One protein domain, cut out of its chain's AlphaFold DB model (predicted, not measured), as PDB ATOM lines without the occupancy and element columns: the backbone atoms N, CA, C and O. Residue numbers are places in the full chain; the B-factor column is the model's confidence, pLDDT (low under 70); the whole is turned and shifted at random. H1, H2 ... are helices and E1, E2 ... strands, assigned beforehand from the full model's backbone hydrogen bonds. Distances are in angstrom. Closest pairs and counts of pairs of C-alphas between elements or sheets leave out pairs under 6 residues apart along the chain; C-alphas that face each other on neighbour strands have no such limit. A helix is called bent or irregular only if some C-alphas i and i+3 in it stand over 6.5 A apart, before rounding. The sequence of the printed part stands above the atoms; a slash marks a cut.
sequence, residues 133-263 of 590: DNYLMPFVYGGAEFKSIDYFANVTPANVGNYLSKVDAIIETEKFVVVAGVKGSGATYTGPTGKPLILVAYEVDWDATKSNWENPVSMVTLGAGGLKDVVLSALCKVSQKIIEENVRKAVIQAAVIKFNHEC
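What this domain is: This is residues 133 to 263 of the 590 residues of the protein "Peptide transporter" of Thermofilum sp (UniProt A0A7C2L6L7). A twisted sheet of four strands makes a wall, with a helical hairpin of H4 and H5 packed over one face and H1 packed on that hairpin, off the sheet. The short H2 is on the opposite face, while H3 follows E4 and only grazes the sheet; H2 and H3 lie near the two ends of the long axis. You have 131 residues printed, with five named helices and four named strands in the order H1 E1 H2 E2 E3 E4 H3 H4 H5, class mixed. The sheet runs E1 E4 E3 E2 and is mixed. The whole is compact, with a radius of gyration of the C-alphas of 14.0 A and spans of 41 by 28 by 26 A.

How they stand to each other: Start at the inner strands E4, residues 197 to 205, and E3, residues 177 to 183: they are parallel, with N 200 and O 179 2.8 A apart. Beside E4 find the edge strand E1, residues 145 to 155, antiparallel to it, with N 150 and O 201 at 2.9 A. On the other side of the sheet's order, edge strand E2, residues 164 to 172, forms a hairpin with E3; N 171 and O 178 are 2.8 A apart. E1, H2, residues 157 to 162, and E2 make a split strand-helix-strand unit, two strands running the same way with E4 and E3 between them, and its crossover is right-handed. H4, residues 230 to 239, and H5, residues 245 to 262, are on the same face, opposite to H2. They touch at Ser 239 and Arg 248, closest C-alphas 5.6 A, at a shallow tilt of 26 degrees, opposite ways. H5 runs across the strands, at 82 degrees to E2 on the local plane, at a height of 9.4 A over the sheet. H1, residues 133 to 140, touches H4, closest C-alphas Leu 136 and Cys 236 at 6.0 A. H3, residues 206 to 214, only grazes the sheet; its closest C-alpha pair with E1 is Thr 209 and Glu 145, 5.1 A. Every O i to N i+4 pair is within hydrogen-bond range in H3, H4 and H5; H1 has 3 of 4, and H2 has 0 of 2 but 2 of 3 O i to N i+3 pairs.

Where its parts are: Find C-alpha 133 at (331.610, 315.042, 351.216), where H1 begins. E1 is 24.6 A long and bends by 68 degrees at residue 148; E4 is 25.3 A, E2 17.9 A, bending by 66 degrees at residue 168, and E3 17.5 A. H2 is irregular, with C-alphas 158 and 161 7.1 A apart. H3 is 12.0 A and H4 14.2 A long. H5 runs 25.8 A to C-alpha 262 at (322.624, 315.837, 367.671).

The domain as a whole: The two C-alphas farthest apart, of Ala 158 and Ser 218, are 41.8 A apart. The printed part has no cut. The links E3 to E4, residues 184 to 196, and H3 to H4, residues 215 to 229, are long. The mean pLDDT of the printed part is 93.3; residues 223 to 226 are under 70.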
ATOM      1  N   ASP A 133     331.242 316.403 350.825       94.00
ATOM      2  CA  ASP A 133     331.610 315.042 351.216       94.00
ATOM      3  C   ASP A 133     332.850 315.004 352.122       94.00
ATOM      4  O   ASP A 133     332.865 314.265 353.106       94.00
ATOM      5  N   ASN A 134     333.826 315.888 351.885       93.12
ATOM      6  CA  ASN A 134     335.035 315.995 352.704       93.12
ATOM      7  C   ASN A 134     334.779 316.607 354.102       93.12
ATOM      8  O   ASN A 134     335.650 316.591 354.964       93.12
ATOM      9  N   TYR A 135     333.559 317.085 354.367       94.38
ATOM     10  CA  TYR A 135     333.066 317.405 355.710       94.38
ATOM     11  C   TYR A 135     332.081 316.349 356.226       94.38
ATOM     12  O   TYR A 135     332.111 315.968 357.396       94.38
ATOM     13  N   LEU A 136     331.178 315.879 355.367       95.25
ATOM     14  CA  LEU A 136     330.129 314.945 355.746       95.25
ATOM     15  C   LEU A 136     330.698 313.597 356.159       95.25
ATOM     16  O   LEU A 136     330.279 313.070 357.185       95.25
ATOM     17  N   MET A 137     331.642 313.050 355.393       92.12
ATOM     18  CA  MET A 137     332.221 311.761 355.731       92.12
ATOM     19  C   MET A 137     332.978 311.860 357.053       92.12
ATOM     20  O   MET A 137     332.479 311.261 357.994       92.12
ATOM     21  N   PRO A 138     334.021 312.694 357.231       91.00
ATOM     22  CA  PRO A 138     334.782 312.717 358.484       91.00
ATOM     23  C   PRO A 138     333.972 313.075 359.734       91.00
ATOM     24  O   PRO A 138     334.301 312.621 360.830       91.00
ATOM     25  N   PHE A 139     332.938 313.915 359.614       92.69
ATOM     26  CA  PHE A 139     332.289 314.501 360.790       92.69
ATOM     27  C   PHE A 139     330.837 314.091 361.010       92.69
ATOM     28  O   PHE A 139     330.402 314.088 362.158       92.69
ATOM     29  N   VAL A 140     330.091 313.764 359.955       95.00
ATOM     30  CA  VAL A 140     328.638 313.526 360.027       95.00
ATOM     31  C   VAL A 140     328.285 312.049 359.892       95.00
ATOM     32  O   VAL A 140     327.276 311.608 360.441       95.00
ATOM     33  N   TYR A 141     329.100 311.280 359.175       94.50
ATOM     34  CA  TYR A 141     328.857 309.868 358.923       94.50
ATOM     35  C   TYR A 141     328.766 309.065 360.231       94.50
ATOM     36  O   TYR A 141     329.739 308.910 360.962       94.50
ATOM     37  N   GLY A 142     327.586 308.502 360.501       92.38
ATOM     38  CA  GLY A 142     327.286 307.738 361.717       92.38
ATOM     39  C   GLY A 142     327.719 306.267 361.690       92.38
ATOM     40  O   GLY A 142     327.195 305.473 362.469       92.38
ATOM     41  N   GLY A 143     328.606 305.866 360.771       92.00
ATOM     42  CA  GLY A 143     329.195 304.519 360.706       92.00
ATOM     43  C   GLY A 143     328.347 303.390 360.093       92.00
ATOM     44  O   GLY A 143     328.858 302.277 359.973       92.00
ATOM     45  N   ALA A 144     327.089 303.627 359.701       94.94
ATOM     46  CA  ALA A 144     326.243 302.589 359.103       94.94
ATOM     47  C   ALA A 144     326.505 302.365 357.603       94.94
ATOM     48  O   ALA A 144     326.575 303.311 356.816       94.94
ATOM     49  N   GLU A 145     326.561 301.095 357.212       94.94
ATOM     50  CA  GLU A 145     326.714 300.637 355.830       94.94
ATOM     51  C   GLU A 145     325.413 300.028 355.300       94.94
ATOM     52  O   GLU A 145     324.515 299.651 356.058       94.94
ATOM     53  N   PHE A 146     325.296 299.939 353.976       96.25
ATOM     54  CA  PHE A 146     324.040 299.601 353.309       96.25
ATOM     55  C   PHE A 146     324.239 298.566 352.209       96.25
ATOM     56  O   PHE A 146     325.091 298.732 351.338       96.25
ATOM     57  N   LYS A 147     323.371 297.551 352.191       96.12
ATOM     58  CA  LYS A 147     323.251 296.607 351.071       96.12
ATOM     59  C   LYS A 147     322.666 297.285 349.839       96.12
ATOM     60  O   LYS A 147     323.068 297.007 348.713       96.12
ATOM     61  N   SER A 148     321.707 298.185 350.052       95.00
ATOM     62  CA  SER A 148     321.174 299.050 349.005       95.00
ATOM     63  C   SER A 148     320.775 300.411 349.565       95.00
ATOM     64  O   SER A 148     320.334 300.520 350.710       95.00
ATOM     65  N   ILE A 149     320.954 301.453 348.753       95.50
ATOM     66  CA  ILE A 149     320.534 302.817 349.062       95.50
ATOM     67  C   ILE A 149     320.157 303.533 347.767       95.50
ATOM     68  O   ILE A 149     320.975 303.622 346.850       95.50
ATOM     69  N   ASP A 150     318.929 304.035 347.718       94.69
ATOM     70  CA  ASP A 150     318.331 304.683 346.553       94.69
ATOM     71  C   ASP A 150     317.725 306.031 346.953       94.69
ATOM     72  O   ASP A 150     317.297 306.219 348.098       94.69
ATOM     73  N   TYR A 151     317.646 306.959 345.997       95.75
ATOM     74  CA  TYR A 151     316.903 308.204 346.168       95.75
ATOM     75  C   TYR A 151     315.828 308.372 345.100       95.75
ATOM     76  O   TYR A 151     315.978 307.931 343.962       95.75
ATOM     77  N   PHE A 152     314.746 309.051 345.476       95.88
ATOM     78  CA  PHE A 152     313.641 309.381 344.579       95.88
ATOM     79  C   PHE A 152     313.249 310.841 344.789       95.88
ATOM     80  O   PHE A 152     312.834 311.224 345.883       95.88
ATOM     81  N   ALA A 153     313.386 311.668 343.756       93.50
ATOM     82  CA  ALA A 153     312.977 313.069 343.796       93.50
ATOM     83  C   ALA A 153     311.516 313.245 343.346       93.50
ATOM     84  O   ALA A 153     310.995 312.451 342.566       93.50
ATOM     85  N   ASN A 154     310.878 314.328 343.800       90.31
ATOM     86  CA  ASN A 154     309.514 314.723 343.425       90.31
ATOM     87  C   ASN A 154     308.437 313.675 343.761       90.31
ATOM     88  O   ASN A 154     307.454 313.520 343.033       90.31
ATOM     89  N   VAL A 155     308.600 312.956 344.873       94.12
ATOM     90  CA  VAL A 155     307.609 311.971 345.323       94.12
ATOM     91  C   VAL A 155     306.432 312.678 345.997       94.12
ATOM     92  O   VAL A 155     306.605 313.641 346.744       94.12
ATOM     93  N   THR A 156     305.209 312.212 345.741       93.31
ATOM     94  CA  THR A 156     304.013 312.730 346.418       93.31
ATOM     95  C   THR A 156     303.837 312.062 347.790       93.31
ATOM     96  O   THR A 156     304.152 310.879 347.930       93.31
ATOM     97  N   PRO A 157     303.276 312.758 348.800       93.75
ATOM     98  CA  PRO A 157     303.005 312.182 350.124       93.75
ATOM     99  C   PRO A 157     302.264 310.835 350.100       93.75
ATOM    100  O   PRO A 157     302.619 309.918 350.836       93.75
ATOM    101  N   ALA A 158     301.274 310.688 349.212       93.19
ATOM    102  CA  ALA A 158     300.494 309.457 349.060       93.19
ATOM    103  C   ALA A 158     301.321 308.266 348.541       93.19
ATOM    104  O   ALA A 158     300.967 307.119 348.791       93.19
ATOM    105  N   ASN A 159     302.428 308.534 347.845       95.56
ATOM    106  CA  ASN A 159     303.268 307.510 347.229       95.56
ATOM    107  C   ASN A 159     304.462 307.100 348.099       95.56
ATOM    108  O   ASN A 159     305.208 306.215 347.693       95.56
ATOM    109  N   VAL A 160     304.663 307.692 349.282       96.44
ATOM    110  CA  VAL A 160     305.792 307.339 350.167       96.44
ATOM    111  C   VAL A 160     305.785 305.851 350.526       96.44
ATOM    112  O   VAL A 160     306.823 305.190 350.455       96.44
ATOM    113  N   GLY A 161     304.605 305.297 350.814       96.88
ATOM    114  CA  GLY A 161     304.421 303.878 351.112       96.88
ATOM    115  C   GLY A 161     304.714 302.930 349.945       96.88
ATOM    116  O   GLY A 161     304.742 301.726 350.161       96.88
ATOM    117  N   ASN A 162     304.965 303.432 348.731       97.44
ATOM    118  CA  ASN A 162     305.403 302.599 347.605       97.44
ATOM    119  C   ASN A 162     306.913 302.306 347.648       97.44
ATOM    120  O   ASN A 162     307.364 301.387 346.970       97.44
ATOM    121  N   TYR A 163     307.683 303.092 348.410       97.62
ATOM    122  CA  TYR A 163     309.150 303.022 348.446       97.62
ATOM    123  C   TYR A 163     309.705 302.636 349.820       97.62
ATOM    124  O   TYR A 163     310.799 302.071 349.909       97.62
ATOM    125  N   LEU A 164     308.968 302.953 350.890       98.31
ATOM    126  CA  LEU A 164     309.384 302.720 352.268       98.31
ATOM    127  C   LEU A 164     308.429 301.757 352.980       98.31
ATOM    128  O   LEU A 164     307.208 301.861 352.853       98.31
ATOM    129  N   SER A 165     308.992 300.853 353.784       98.06
ATOM    130  CA  SER A 165     308.248 300.053 354.771       98.06
ATOM    131  C   SER A 165     308.128 300.767 356.116       98.06
ATOM    132  O   SER A 165     307.154 300.579 356.841       98.06
ATOM    133  N   LYS A 166     309.091 301.640 356.429       97.94
ATOM    134  CA  LYS A 166     309.106 302.472 357.632       97.94
ATOM    135  C   LYS A 166     309.790 303.803 357.339       97.94
ATOM    136  O   LYS A 166     310.859 303.819 356.740       97.94
ATOM    137  N   VAL A 167     309.195 304.906 357.792       98.31
ATOM    138  CA  VAL A 167     309.854 306.221 357.825       98.31
ATOM    139  C   VAL A 167     310.648 306.333 359.124       98.31
ATOM    140  O   VAL A 167     310.076 306.179 360.202       98.31
ATOM    141  N   ASP A 168     311.949 306.604 359.022       98.06
ATOM    142  CA  ASP A 168     312.835 306.796 360.177       98.06
ATOM    143  C   ASP A 168     313.113 308.280 360.451       98.06
ATOM    144  O   ASP A 168     313.294 308.664 361.606       98.06
ATOM    145  N   ALA A 169     313.104 309.134 359.422       98.00
ATOM    146  CA  ALA A 169     313.247 310.577 359.587       98.00
ATOM    147  C   ALA A 169     312.476 311.377 358.532       98.00
ATOM    148  O   ALA A 169     312.373 310.981 357.371       98.00
ATOM    149  N   ILE A 170     311.983 312.546 358.947       98.12
ATOM    150  CA  ILE A 170     311.389 313.577 358.090       98.12
ATOM    151  C   ILE A 170     312.122 314.876 358.411       98.12
ATOM    152  O   ILE A 170     312.008 315.390 359.521       98.12
ATOM    153  N   ILE A 171     312.895 315.385 357.458       98.31
ATOM    154  CA  ILE A 171     313.775 316.535 357.653       98.31
ATOM    155  C   ILE A 171     313.385 317.603 356.640       98.31
ATOM    156  O   ILE A 171     313.596 317.460 355.435       98.31
ATOM    157  N   GLU A 172     312.784 318.681 357.130       97.69
ATOM    158  CA  GLU A 172     312.506 319.848 356.303       97.69
ATOM    159  C   GLU A 172     313.798 320.606 355.996       97.69
ATOM    160  O   GLU A 172     314.548 320.972 356.903       97.69
ATOM    161  N   THR A 173     314.007 320.902 354.718       97.31
ATOM    162  CA  THR A 173     315.073 321.774 354.217       97.31
ATOM    163  C   THR A 173     314.458 323.029 353.616       97.31
ATOM    164  O   THR A 173     313.235 323.182 353.593       97.31
ATOM    165  N   GLU A 174     315.276 323.957 353.115       94.19
ATOM    166  CA  GLU A 174     314.788 325.225 352.560       94.19
ATOM    167  C   GLU A 174     313.709 325.007 351.488       94.19
ATOM    168  O   GLU A 174     312.635 325.609 351.562       94.19
ATOM    169  N   LYS A 175     313.961 324.095 350.541       94.62
ATOM    170  CA  LYS A 175     313.122 323.884 349.348       94.62
ATOM    171  C   LYS A 175     312.412 322.530 349.289       94.62
ATOM    172  O   LYS A 175     311.469 322.396 348.514       94.62
ATOM    173  N   PHE A 176     312.835 321.548 350.081       96.69
ATOM    174  CA  PHE A 176     312.330 320.174 350.015       96.69
ATOM    175  C   PHE A 176     312.003 319.641 351.410       96.69
ATOM    176  O   PHE A 176     312.404 320.214 352.424       96.69
ATOM    177  N   VAL A 177     311.302 318.511 351.462       98.00
ATOM    178  CA  VAL A 177     311.314 317.638 352.642       98.00
ATOM    179  C   VAL A 177     312.056 316.363 352.276       98.00
ATOM    180  O   VAL A 177     311.674 315.670 351.332       98.00
ATOM    181  N   VAL A 178     313.118 316.053 353.011       98.44
ATOM    182  CA  VAL A 178     313.864 314.805 352.849       98.44
ATOM    183  C   VAL A 178     313.293 313.773 353.812       98.44
ATOM    184  O   VAL A 178     313.216 314.014 355.017       98.44
ATOM    185  N   VAL A 179     312.869 312.629 353.286       98.50
ATOM    186  CA  VAL A 179     312.283 311.534 354.061       98.50
ATOM    187  C   VAL A 179     313.184 310.319 353.924       98.50
ATOM    188  O   VAL A 179     313.342 309.784 352.830       98.50
ATOM    189  N   ALA A 180     313.773 309.886 355.030       98.44
ATOM    190  CA  ALA A 180     314.674 308.743 355.062       98.44
ATOM    191  C   ALA A 180     314.010 307.565 355.778       98.44
ATOM    192  O   ALA A 180     313.307 307.758 356.778       98.44
ATOM    193  N   GLY A 181     314.214 306.347 355.283       98.31
ATOM    194  CA  GLY A 181     313.627 305.175 355.914       98.31
ATOM    195  C   GLY A 181     314.013 303.839 355.298       98.31
ATOM    196  O   GLY A 181     314.700 303.754 354.278       98.31
ATOM    197  N   VAL A 182     313.513 302.780 355.932       98.44
ATOM    198  CA  VAL A 182     313.733 301.399 355.506       98.44
ATOM    199  C   VAL A 182     313.022 301.157 354.179       98.44
ATOM    200  O   VAL A 182     311.806 301.345 354.063       98.44
ATOM    201  N   LYS A 183     313.781 300.702 353.183       98.19
ATOM    202  CA  LYS A 183     313.285 300.315 351.861       98.19
ATOM    203  C   LYS A 183     312.204 299.236 351.990       98.19
ATOM    204  O   LYS A 183     312.315 298.316 352.800       98.19
ATOM    205  N   GLY A 184     311.130 299.358 351.219       97.12
ATOM    206  CA  GLY A 184     310.023 298.400 351.227       97.12
ATOM    207  C   GLY A 184     308.704 299.045 350.825       97.12
ATOM    208  O   GLY A 184     308.691 299.960 350.014       97.12
ATOM    209  N   SER A 185     307.589 298.578 351.380       96.56
ATOM    210  CA  SER A 185     306.278 299.188 351.133       96.56
ATOM    211  C   SER A 185     305.404 299.195 352.386       96.56
ATOM    212  O   SER A 185     305.635 298.416 353.311       96.56
ATOM    213  N   GLY A 186     304.406 300.079 352.411       96.31
ATOM    214  CA  GLY A 186     303.406 300.186 353.474       96.31
ATOM    215  C   GLY A 186     303.646 301.294 354.503       96.31
ATOM    216  O   GLY A 186     302.844 301.428 355.424       96.31
ATOM    217  N   ALA A 187     304.699 302.106 354.369       96.94
ATOM    218  CA  ALA A 187     304.904 303.238 355.269       96.94
ATOM    219  C   ALA A 187     303.838 304.332 355.087       96.94
ATOM    220  O   ALA A 187     303.488 304.707 353.967       96.94
ATOM    221  N   THR A 188     303.403 304.921 356.200       93.62
ATOM    222  CA  THR A 188     302.540 306.108 356.208       93.62
ATOM    223  C   THR A 188     303.383 307.367 356.368       93.62
ATOM    224  O   THR A 188     304.205 307.458 357.279       93.62
ATOM    225  N   TYR A 189     303.151 308.366 355.516       95.62
ATOM    226  CA  TYR A 189     303.759 309.686 355.652       95.62
ATOM    227  C   TYR A 189     302.844 310.636 356.427       95.62
ATOM    228  O   TYR A 189     301.699 310.855 356.038       95.62
ATOM    229  N   THR A 190     303.365 311.232 357.499       93.94
ATOM    230  CA  THR A 190     302.638 312.182 358.364       93.94
ATOM    231  C   THR A 190     303.311 313.554 358.429       93.94
ATOM    232  O   THR A 190     303.051 314.330 359.346       93.94
ATOM    233  N   GLY A 191     304.238 313.827 357.511       93.50
ATOM    234  CA  GLY A 191     305.014 315.060 357.502       93.50
ATOM    235  C   GLY A 191     304.363 316.214 356.727       93.50
ATOM    236  O   GLY A 191     303.240 316.097 356.231       93.50
ATOM    237  N   PRO A 192     305.084 317.337 356.605       92.31
ATOM    238  CA  PRO A 192     304.626 318.536 355.905       92.31
ATOM    239  C   PRO A 192     304.430 318.325 354.394       92.31
ATOM    240  O   PRO A 192     305.317 317.848 353.696       92.31
ATOM    241  N   THR A 193     303.293 318.756 353.841       89.94
ATOM    242  CA  THR A 193     302.960 318.573 352.409       89.94
ATOM    243  C   THR A 193     303.218 319.809 351.540       89.94
ATOM    244  O   THR A 193     302.868 319.819 350.363       89.94
ATOM    245  N   GLY A 194     303.787 320.876 352.113       88.38
ATOM    246  CA  GLY A 194     303.974 322.171 351.443       88.38
ATOM    247  C   GLY A 194     305.205 322.269 350.536       88.38
ATOM    248  O   GLY A 194     305.378 323.282 349.863       88.38
ATOM    249  N   LYS A 195     306.069 321.246 350.518       92.19
ATOM    250  CA  LYS A 195     307.295 321.191 349.707       92.19
ATOM    251  C   LYS A 195     307.396 319.836 348.990       92.19
ATOM    252  O   LYS A 195     306.891 318.843 349.515       92.19
ATOM    253  N   PRO A 196     308.044 319.769 347.813       95.25
ATOM    254  CA  PRO A 196     308.319 318.499 347.141       95.25
ATOM    255  C   PRO A 196     309.147 317.560 348.031       95.25
ATOM    256  O   PRO A 196     310.054 318.007 348.741       95.25
ATOM    257  N   LEU A 197     308.846 316.256 347.981       97.69
ATOM    258  CA  LEU A 197     309.559 315.248 348.764       97.69
ATOM    259  C   LEU A 197     310.747 314.672 347.989       97.69
ATOM    260  O   LEU A 197     310.646 314.380 346.793       97.69
ATOM    261  N   ILE A 198     311.841 314.444 348.709       98.25
ATOM    262  CA  ILE A 198     312.953 313.587 348.294       98.25
ATOM    263  C   ILE A 198     312.974 312.398 349.250       98.25
ATOM    264  O   ILE A 198     313.092 312.587 350.460       98.25
ATOM    265  N   LEU A 199     312.853 311.182 348.727       98.19
ATOM    266  CA  LEU A 199     312.968 309.968 349.531       98.19
ATOM    267  C   LEU A 199     314.391 309.429 349.477       98.19
ATOM    268  O   LEU A 199     314.990 309.409 348.405       98.19
ATOM    269  N   VAL A 200     314.885 308.949 350.614       98.56
ATOM    270  CA  VAL A 200     316.110 308.156 350.743       98.56
ATOM    271  C   VAL A 200     315.712 306.806 351.331       98.56
ATOM    272  O   VAL A 200     315.360 306.709 352.507       98.56
ATOM    273  N   ALA A 201     315.714 305.774 350.492       98.38
ATOM    274  CA  ALA A 201     315.308 304.423 350.860       98.38
ATOM    275  C   ALA A 201     316.543 303.539 351.014       98.38
ATOM    276  O   ALA A 201     317.367 303.476 350.101       98.38
ATOM    277  N   TYR A 202     316.669 302.841 352.141       98.44
ATOM    278  CA  TYR A 202     317.850 302.024 352.417       98.44
ATOM    279  C   TYR A 202     317.545 300.638 352.986       98.44
ATOM    280  O   TYR A 202     316.543 300.414 353.664       98.44
ATOM    281  N   GLU A 203     318.470 299.713 352.751       98.25
ATOM    282  CA  GLU A 203     318.587 298.434 353.445       98.25
ATOM    283  C   GLU A 203     319.953 298.384 354.136       98.25
ATOM    284  O   GLU A 203     320.990 298.388 353.474       98.25
ATOM    285  N   VAL A 204     319.952 298.363 355.470       98.12
ATOM    286  CA  VAL A 204     321.179 298.394 356.280       98.12
ATOM    287  C   VAL A 204     321.923 297.064 356.177       98.12
ATOM    288  O   VAL A 204     321.330 295.991 356.319       98.12
ATOM    289  N   ASP A 205     323.236 297.135 355.986       97.88
ATOM    290  CA  ASP A 205     324.142 296.017 356.219       97.88
ATOM    291  C   ASP A 205     324.544 296.006 357.697       97.88
ATOM    292  O   ASP A 205     325.449 296.724 358.125       97.88
ATOM    293  N   TRP A 206     323.825 295.229 358.508       97.12
ATOM    294  CA  TRP A 206     324.047 295.197 359.953       97.12
ATOM    295  C   TRP A 206     325.380 294.579 360.360       97.12
ATOM    296  O   TRP A 206     325.874 294.928 361.431       97.12
ATOM    297  N   ASP A 207     325.955 293.695 359.549       96.62
ATOM    298  CA  ASP A 207     327.225 293.056 359.886       96.62
ATOM    299  C   ASP A 207     328.364 294.063 359.694       96.62
ATOM    300  O   ASP A 207     329.120 294.330 360.633       96.62
ATOM    301  N   ALA A 208     328.400 294.738 358.538       94.69
ATOM    302  CA  ALA A 208     329.353 295.818 358.282       94.69
ATOM    303  C   ALA A 208     329.152 297.011 359.236       94.69
ATOM    304  O   ALA A 208     330.113 297.544 359.789       94.69
ATOM    305  N   THR A 209     327.898 297.391 359.504       94.44
ATOM    306  CA  THR A 209     327.566 298.490 360.426       94.44
ATOM    307  C   THR A 209     328.055 298.215 361.846       94.44
ATOM    308  O   THR A 209     328.662 299.085 362.465       94.44
ATOM    309  N   LYS A 210     327.826 297.007 362.381       93.94
ATOM    310  CA  LYS A 210     328.309 296.648 363.724       93.94
ATOM    311  C   LYS A 210     329.831 296.656 363.783       93.94
ATOM    312  O   LYS A 210     330.375 297.221 364.725       93.94
ATOM    313  N   SER A 211     330.493 296.123 362.754       92.44
ATOM    314  CA  SER A 211     331.955 296.150 362.650       92.44
ATOM    315  C   SER A 211     332.507 297.578 362.707       92.44
ATOM    316  O   SER A 211     333.418 297.844 363.488       92.44
ATOM    317  N   ASN A 212     331.925 298.511 361.946       90.12
ATOM    318  CA  ASN A 212     332.317 299.927 361.960       90.12
ATOM    319  C   ASN A 212     332.025 300.612 363.303       90.12
ATOM    320  O   ASN A 212     332.751 301.500 363.737       90.12
ATOM    321  N   TRP A 213     330.942 300.230 363.975       90.25
ATOM    322  CA  TRP A 213     330.578 300.786 365.279       90.25
ATOM    323  C   TRP A 213     331.412 300.257 366.443       90.25
ATOM    324  O   TRP A 213     331.449 300.898 367.495       90.25
ATOM    325  N   GLU A 214     332.001 299.076 366.290       90.12
ATOM    326  CA  GLU A 214     332.984 298.509 367.214       90.12
ATOM    327  C   GLU A 214     334.386 299.051 366.927       90.12
ATOM    328  O   GLU A 214     335.151 299.278 367.862       90.12
ATOM    329  N   ASN A 215     334.686 299.318 365.653       87.56
ATOM    330  CA  ASN A 215     335.976 299.803 365.177       87.56
ATOM    331  C   ASN A 215     335.775 301.071 364.327       87.56
ATOM    332  O   ASN A 215     335.721 300.981 363.096       87.56
ATOM    333  N   PRO A 216     335.623 302.246 364.968       83.00
ATOM    334  CA  PRO A 216     335.498 303.514 364.261       83.00
ATOM    335  C   PRO A 216     336.663 303.745 363.294       83.00
ATOM    336  O   PRO A 216     337.796 303.332 363.546       83.00
ATOM    337  N   VAL A 217     336.387 304.419 362.179       79.31
ATOM    338  CA  VAL A 217     337.353 304.585 361.091       79.31
ATOM    339  C   VAL A 217     338.089 305.913 361.274       79.31
ATOM    340  O   VAL A 217     337.476 306.985 361.241       79.31
ATOM    341  N   SER A 218     339.409 305.837 361.468       77.56
ATOM    342  CA  SER A 218     340.299 307.006 361.556       77.56
ATOM    343  C   SER A 218     340.057 307.960 360.382       77.56
ATOM    344  O   SER A 218     339.817 307.528 359.254       77.56
ATOM    345  N   MET A 219     340.045 309.264 360.676       75.00
ATOM    346  CA  MET A 219     339.798 310.357 359.721       75.00
ATOM    347  C   MET A 219     338.459 310.306 358.956       75.00
ATOM    348  O   MET A 219     338.178 311.186 358.148       75.00
ATOM    349  N   VAL A 220     337.588 309.335 359.250       76.31
ATOM    350  CA  VAL A 220     336.281 309.154 358.599       76.31
ATOM    351  C   VAL A 220     335.129 309.235 359.602       76.31
ATOM    352  O   VAL A 220     334.014 309.506 359.198       76.31
ATOM    353  N   THR A 221     335.344 309.046 360.906       78.19
ATOM    354  CA  THR A 221     334.274 309.199 361.919       78.19
ATOM    355  C   THR A 221     334.639 310.157 363.055       78.19
ATOM    356  O   THR A 221     334.095 310.049 364.148       78.19
ATOM    357  N   LEU A 222     335.540 311.113 362.817       78.25
ATOM    358  CA  LEU A 222     336.057 312.091 363.790       78.25
ATOM    359  C   LEU A 222     334.967 312.860 364.561       78.25
ATOM    360  O   LEU A 222     334.970 312.896 365.791       78.25
ATOM    361  N   GLY A 223     334.029 313.492 363.847       68.44
ATOM    362  CA  GLY A 223     332.936 314.288 364.450       68.44
ATOM    363  C   GLY A 223     331.779 313.445 364.995       68.44
ATOM    364  O   GLY A 223     330.885 313.953 365.680       68.44
ATOM    365  N   ALA A 224     331.836 312.149 364.701       61.84
ATOM    366  CA  ALA A 224     330.867 311.128 365.037       61.84
ATOM    367  C   ALA A 224     331.506 310.022 365.892       61.84
ATOM    368  O   ALA A 224     330.993 308.906 365.905       61.84
ATOM    369  N   GLY A 225     332.607 310.301 366.605       64.25
ATOM    370  CA  GLY A 225     333.281 309.336 367.473       64.25
ATOM    371  C   GLY A 225     332.305 308.791 368.519       64.25
ATOM    372  O   GLY A 225     332.038 309.441 369.525       64.25
ATOM    373  N   GLY A 226     331.703 307.634 368.238       68.81
ATOM    374  CA  GLY A 226     330.633 307.032 369.039       68.81
ATOM    375  C   GLY A 226     329.184 307.380 368.644       68.81
ATOM    376  O   GLY A 226     328.264 306.784 369.209       68.81
ATOM    377  N   LEU A 227     328.937 308.272 367.677       82.62
ATOM    378  CA  LEU A 227     327.601 308.535 367.125       82.62
ATOM    379  C   LEU A 227     327.205 307.411 366.158       82.62
ATOM    380  O   LEU A 227     327.765 307.269 365.076       82.62
ATOM    381  N   LYS A 228     326.205 306.622 366.556       91.25
ATOM    382  CA  LYS A 228     325.675 305.484 365.794       91.25
ATOM    383  C   LYS A 228     324.334 305.867 365.176       91.25
ATOM    384  O   LYS A 228     323.293 305.673 365.802       91.25
ATOM    385  N   ASP A 229     324.354 306.438 363.973       94.88
ATOM    386  CA  ASP A 229     323.145 306.973 363.330       94.88
ATOM    387  C   ASP A 229     323.005 306.524 361.869       94.88
ATOM    388  O   ASP A 229     323.727 306.965 360.975       94.88
ATOM    389  N   VAL A 230     322.024 305.648 361.633       97.44
ATOM    390  CA  VAL A 230     321.730 305.076 360.311       97.44
ATOM    391  C   VAL A 230     321.243 306.138 359.324       97.44
ATOM    392  O   VAL A 230     321.609 306.101 358.153       97.44
ATOM    393  N   VAL A 231     320.432 307.099 359.769       98.06
ATOM    394  CA  VAL A 231     319.852 308.110 358.876       98.06
ATOM    395  C   VAL A 231     320.928 309.081 358.405       98.06
ATOM    396  O   VAL A 231     321.001 309.352 357.208       98.06
ATOM    397  N   LEU A 232     321.785 309.579 359.301       97.12
ATOM    398  CA  LEU A 232     322.921 310.422 358.914       97.12
ATOM    399  C   LEU A 232     323.832 309.684 357.941       97.12
ATOM    400  O   LEU A 232     324.157 310.229 356.887       97.12
ATOM    401  N   SER A 233     324.161 308.423 358.230       96.56
ATOM    402  CA  SER A 233     324.939 307.593 357.313       96.56
ATOM    403  C   SER A 233     324.297 307.461 355.934       96.56
ATOM    404  O   SER A 233     324.994 307.599 354.927       96.56
ATOM    405  N   ALA A 234     322.981 307.254 355.865       98.19
ATOM    406  CA  ALA A 234     322.261 307.166 354.599       98.19
ATOM    407  C   ALA A 234     322.318 308.490 353.823       98.19
ATOM    408  O   ALA A 234     322.597 308.492 352.624       98.19
ATOM    409  N   LEU A 235     322.105 309.624 354.498       98.38
ATOM    410  CA  LEU A 235     322.158 310.948 353.873       98.38
ATOM    411  C   LEU A 235     323.561 311.274 353.339       98.38
ATOM    412  O   LEU A 235     323.679 311.740 352.206       98.38
ATOM    413  N   CYS A 236     324.619 310.973 354.100       96.44
ATOM    414  CA  CYS A 236     326.004 311.131 353.647       96.44
ATOM    415  C   CYS A 236     326.273 310.269 352.402       96.44
ATOM    416  O   CYS A 236     326.604 310.805 351.343       96.44
ATOM    417  N   LYS A 237     326.037 308.953 352.489       94.88
ATOM    418  CA  LYS A 237     326.347 307.986 351.419       94.88
ATOM    419  C   LYS A 237     325.528 308.213 350.149       94.88
ATOM    420  O   LYS A 237     326.042 308.029 349.050       94.88
ATOM    421  N   VAL A 238     324.255 308.603 350.256       95.88
ATOM    422  CA  VAL A 238     323.439 308.869 349.061       95.88
ATOM    423  C   VAL A 238     323.839 310.182 348.390       95.88
ATOM    424  O   VAL A 238     323.824 310.254 347.164       95.88
ATOM    425  N   SER A 239     324.280 311.194 349.152       96.06
ATOM    426  CA  SER A 239     324.703 312.489 348.592       96.06
ATOM    427  C   SER A 239     325.885 312.380 347.625       96.06
ATOM    428  O   SER A 239     326.008 313.197 346.714       96.06
ATOM    429  N   GLN A 240     326.714 311.347 347.775       92.81
ATOM    430  CA  GLN A 240     327.845 311.032 346.901       92.81
ATOM    431  C   GLN A 240     327.423 310.610 345.481       92.81
ATOM    432  O   GLN A 240     328.198 310.745 344.531       92.81
ATOM    433  N   LYS A 241     326.189 310.107 345.330       90.31
ATOM    434  CA  LYS A 241     325.672 309.502 344.091       90.31
ATOM    435  C   LYS A 241     324.768 310.432 343.279       90.31
ATOM    436  O   LYS A 241     324.506 310.148 342.114       90.31
ATOM    437  N   ILE A 242     324.256 311.499 343.892       91.06
ATOM    438  CA  ILE A 242     323.265 312.393 343.277       91.06
ATOM    439  C   ILE A 242     323.973 313.373 342.337       91.06
ATOM    440  O   ILE A 242     324.897 314.070 342.750       91.06
ATOM    441  N   ILE A 243     323.511 313.458 341.090       86.38
ATOM    442  CA  ILE A 243     324.071 314.363 340.071       86.38
ATOM    443  C   ILE A 243     323.305 315.686 340.048       86.38
ATOM    444  O   ILE A 243     323.887 316.742 339.808       86.38
ATOM    445  N   GLU A 244     321.994 315.647 340.300       88.06
ATOM    446  CA  GLU A 244     321.147 316.830 340.263       88.06
ATOM    447  C   GLU A 244     321.461 317.741 341.451       88.06
ATOM    448  O   GLU A 244     321.071 317.469 342.590       88.06
ATOM    449  N   GLU A 245     322.125 318.863 341.175       88.06
ATOM    450  CA  GLU A 245     322.645 319.786 342.190       88.06
ATOM    451  C   GLU A 245     321.594 320.185 343.241       88.06
ATOM    452  O   GLU A 245     321.869 320.151 344.438       88.06
ATOM    453  N   ASN A 246     320.357 320.492 342.826       91.38
ATOM    454  CA  ASN A 246     319.282 320.884 343.748       91.38
ATOM    455  C   ASN A 246     318.841 319.749 344.687       91.38
ATOM    456  O   ASN A 246     318.558 320.000 345.860       91.38
ATOM    457  N   VAL A 247     318.777 318.513 344.183       94.19
ATOM    458  CA  VAL A 247     318.414 317.331 344.980       94.19
ATOM    459  C   VAL A 247     319.559 317.003 345.935       94.19
ATOM    460  O   VAL A 247     319.333 316.823 347.132       94.19
ATOM    461  N   ARG A 248     320.798 317.027 345.430       94.56
ATOM    462  CA  ARG A 248     322.009 316.800 346.221       94.56
ATOM    463  C   ARG A 248     322.131 317.817 347.349       94.56
ATOM    464  O   ARG A 248     322.301 317.433 348.504       94.56
ATOM    465  N   LYS A 249     321.954 319.106 347.038       95.62
ATOM    466  CA  LYS A 249     321.951 320.203 348.012       95.62
ATOM    467  C   LYS A 249     320.952 319.946 349.134       95.62
ATOM    468  O   LYS A 249     321.310 320.105 350.295       95.62
ATOM    469  N   ALA A 250     319.725 319.540 348.808       97.56
ATOM    470  CA  ALA A 250     318.699 319.269 349.808       97.56
ATOM    471  C   ALA A 250     319.061 318.080 350.713       97.56
ATOM    472  O   ALA A 250     318.897 318.168 351.926       97.56
ATOM    473  N   VAL A 251     319.600 316.994 350.160       98.38
ATOM    474  CA  VAL A 251     320.056 315.845 350.963       98.38
ATOM    475  C   VAL A 251     321.204 316.238 351.900       98.38
ATOM    476  O   VAL A 251     321.176 315.883 353.078       98.38
ATOM    477  N   ILE A 252     322.167 317.030 351.419       98.25
ATOM    478  CA  ILE A 252     323.269 317.543 352.247       98.25
ATOM    479  C   ILE A 252     322.729 318.460 353.351       98.25
ATOM    480  O   ILE A 252     323.091 318.289 354.512       98.25
ATOM    481  N   GLN A 253     321.811 319.380 353.029       98.44
ATOM    482  CA  GLN A 253     321.150 320.229 354.028       98.44
ATOM    483  C   GLN A 253     320.450 319.386 355.099       98.44
ATOM    484  O   GLN A 253     320.575 319.685 356.281       98.44
ATOM    485  N   ALA A 254     319.760 318.309 354.715       98.62
ATOM    486  CA  ALA A 254     319.117 317.416 355.673       98.62
ATOM    487  C   ALA A 254     320.129 316.734 356.611       98.62
ATOM    488  O   ALA A 254     319.881 316.665 357.817       98.62
ATOM    489  N   ALA A 255     321.281 316.291 356.089       98.12
ATOM    490  CA  ALA A 255     322.364 315.736 356.906       98.12
ATOM    491  C   ALA A 255     322.905 316.779 357.894       98.12
ATOM    492  O   ALA A 255     323.015 316.507 359.088       98.12
ATOM    493  N   VAL A 256     323.172 317.998 357.413       97.62
ATOM    494  CA  VAL A 256     323.676 319.119 358.221       97.62
ATOM    495  C   VAL A 256     322.692 319.512 359.324       97.62
ATOM    496  O   VAL A 256     323.105 319.705 360.467       97.62
ATOM    497  N   ILE A 257     321.396 319.602 359.005       98.00
ATOM    498  CA  ILE A 257     320.336 319.939 359.964       98.00
ATOM    499  C   ILE A 257     320.244 318.865 361.044       98.00
ATOM    500  O   ILE A 257     320.330 319.189 362.228       98.00
ATOM    501  N   LYS A 258     320.121 317.588 360.658       96.75
ATOM    502  CA  LYS A 258     320.039 316.495 361.632       96.75
ATOM    503  C   LYS A 258     321.286 316.449 362.515       96.75
ATOM    504  O   LYS A 258     321.153 316.392 363.731       96.75
ATOM    505  N   PHE A 259     322.478 316.560 361.932       95.69
ATOM    506  CA  PHE A 259     323.736 316.541 362.678       95.69
ATOM    507  C   PHE A 259     323.851 317.690 363.687       95.69
ATOM    508  O   PHE A 259     324.250 317.483 364.832       95.69
ATOM    509  N   ASN A 260     323.448 318.904 363.297       95.06
ATOM    510  CA  ASN A 260     323.416 320.050 364.204       95.06
ATOM    511  C   ASN A 260     322.499 319.803 365.421       95.06
ATOM    512  O   ASN A 260     322.839 320.222 366.529       95.06
ATOM    513  N   HIS A 261     321.384 319.088 365.240       93.88
ATOM    514  CA  HIS A 261     320.461 318.747 366.330       93.88
ATOM    515  C   HIS A 261     321.022 317.678 367.278       93.88
ATOM    516  O   HIS A 261     320.700 317.716 368.466       93.88
ATOM    517  N   GLU A 262     321.907 316.792 366.805       91.31
ATOM    518  CA  GLU A 262     322.624 315.837 367.671       91.31
ATOM    519  C   GLU A 262     323.660 316.536 368.576       91.31
ATOM    520  O   GLU A 262     323.942 316.081 369.687       91.31
ATOM    521  N   CYS A 263     324.211 317.676 368.130       90.31
ATOM    522  CA  CYS A 263     325.175 318.491 368.879       90.31
ATOM    523  C   CYS A 263     326.405 317.683 369.363       90.31
ATOM    524  O   CYS A 263     326.880 317.866 370.489       90.31
TER     525      CYS A 263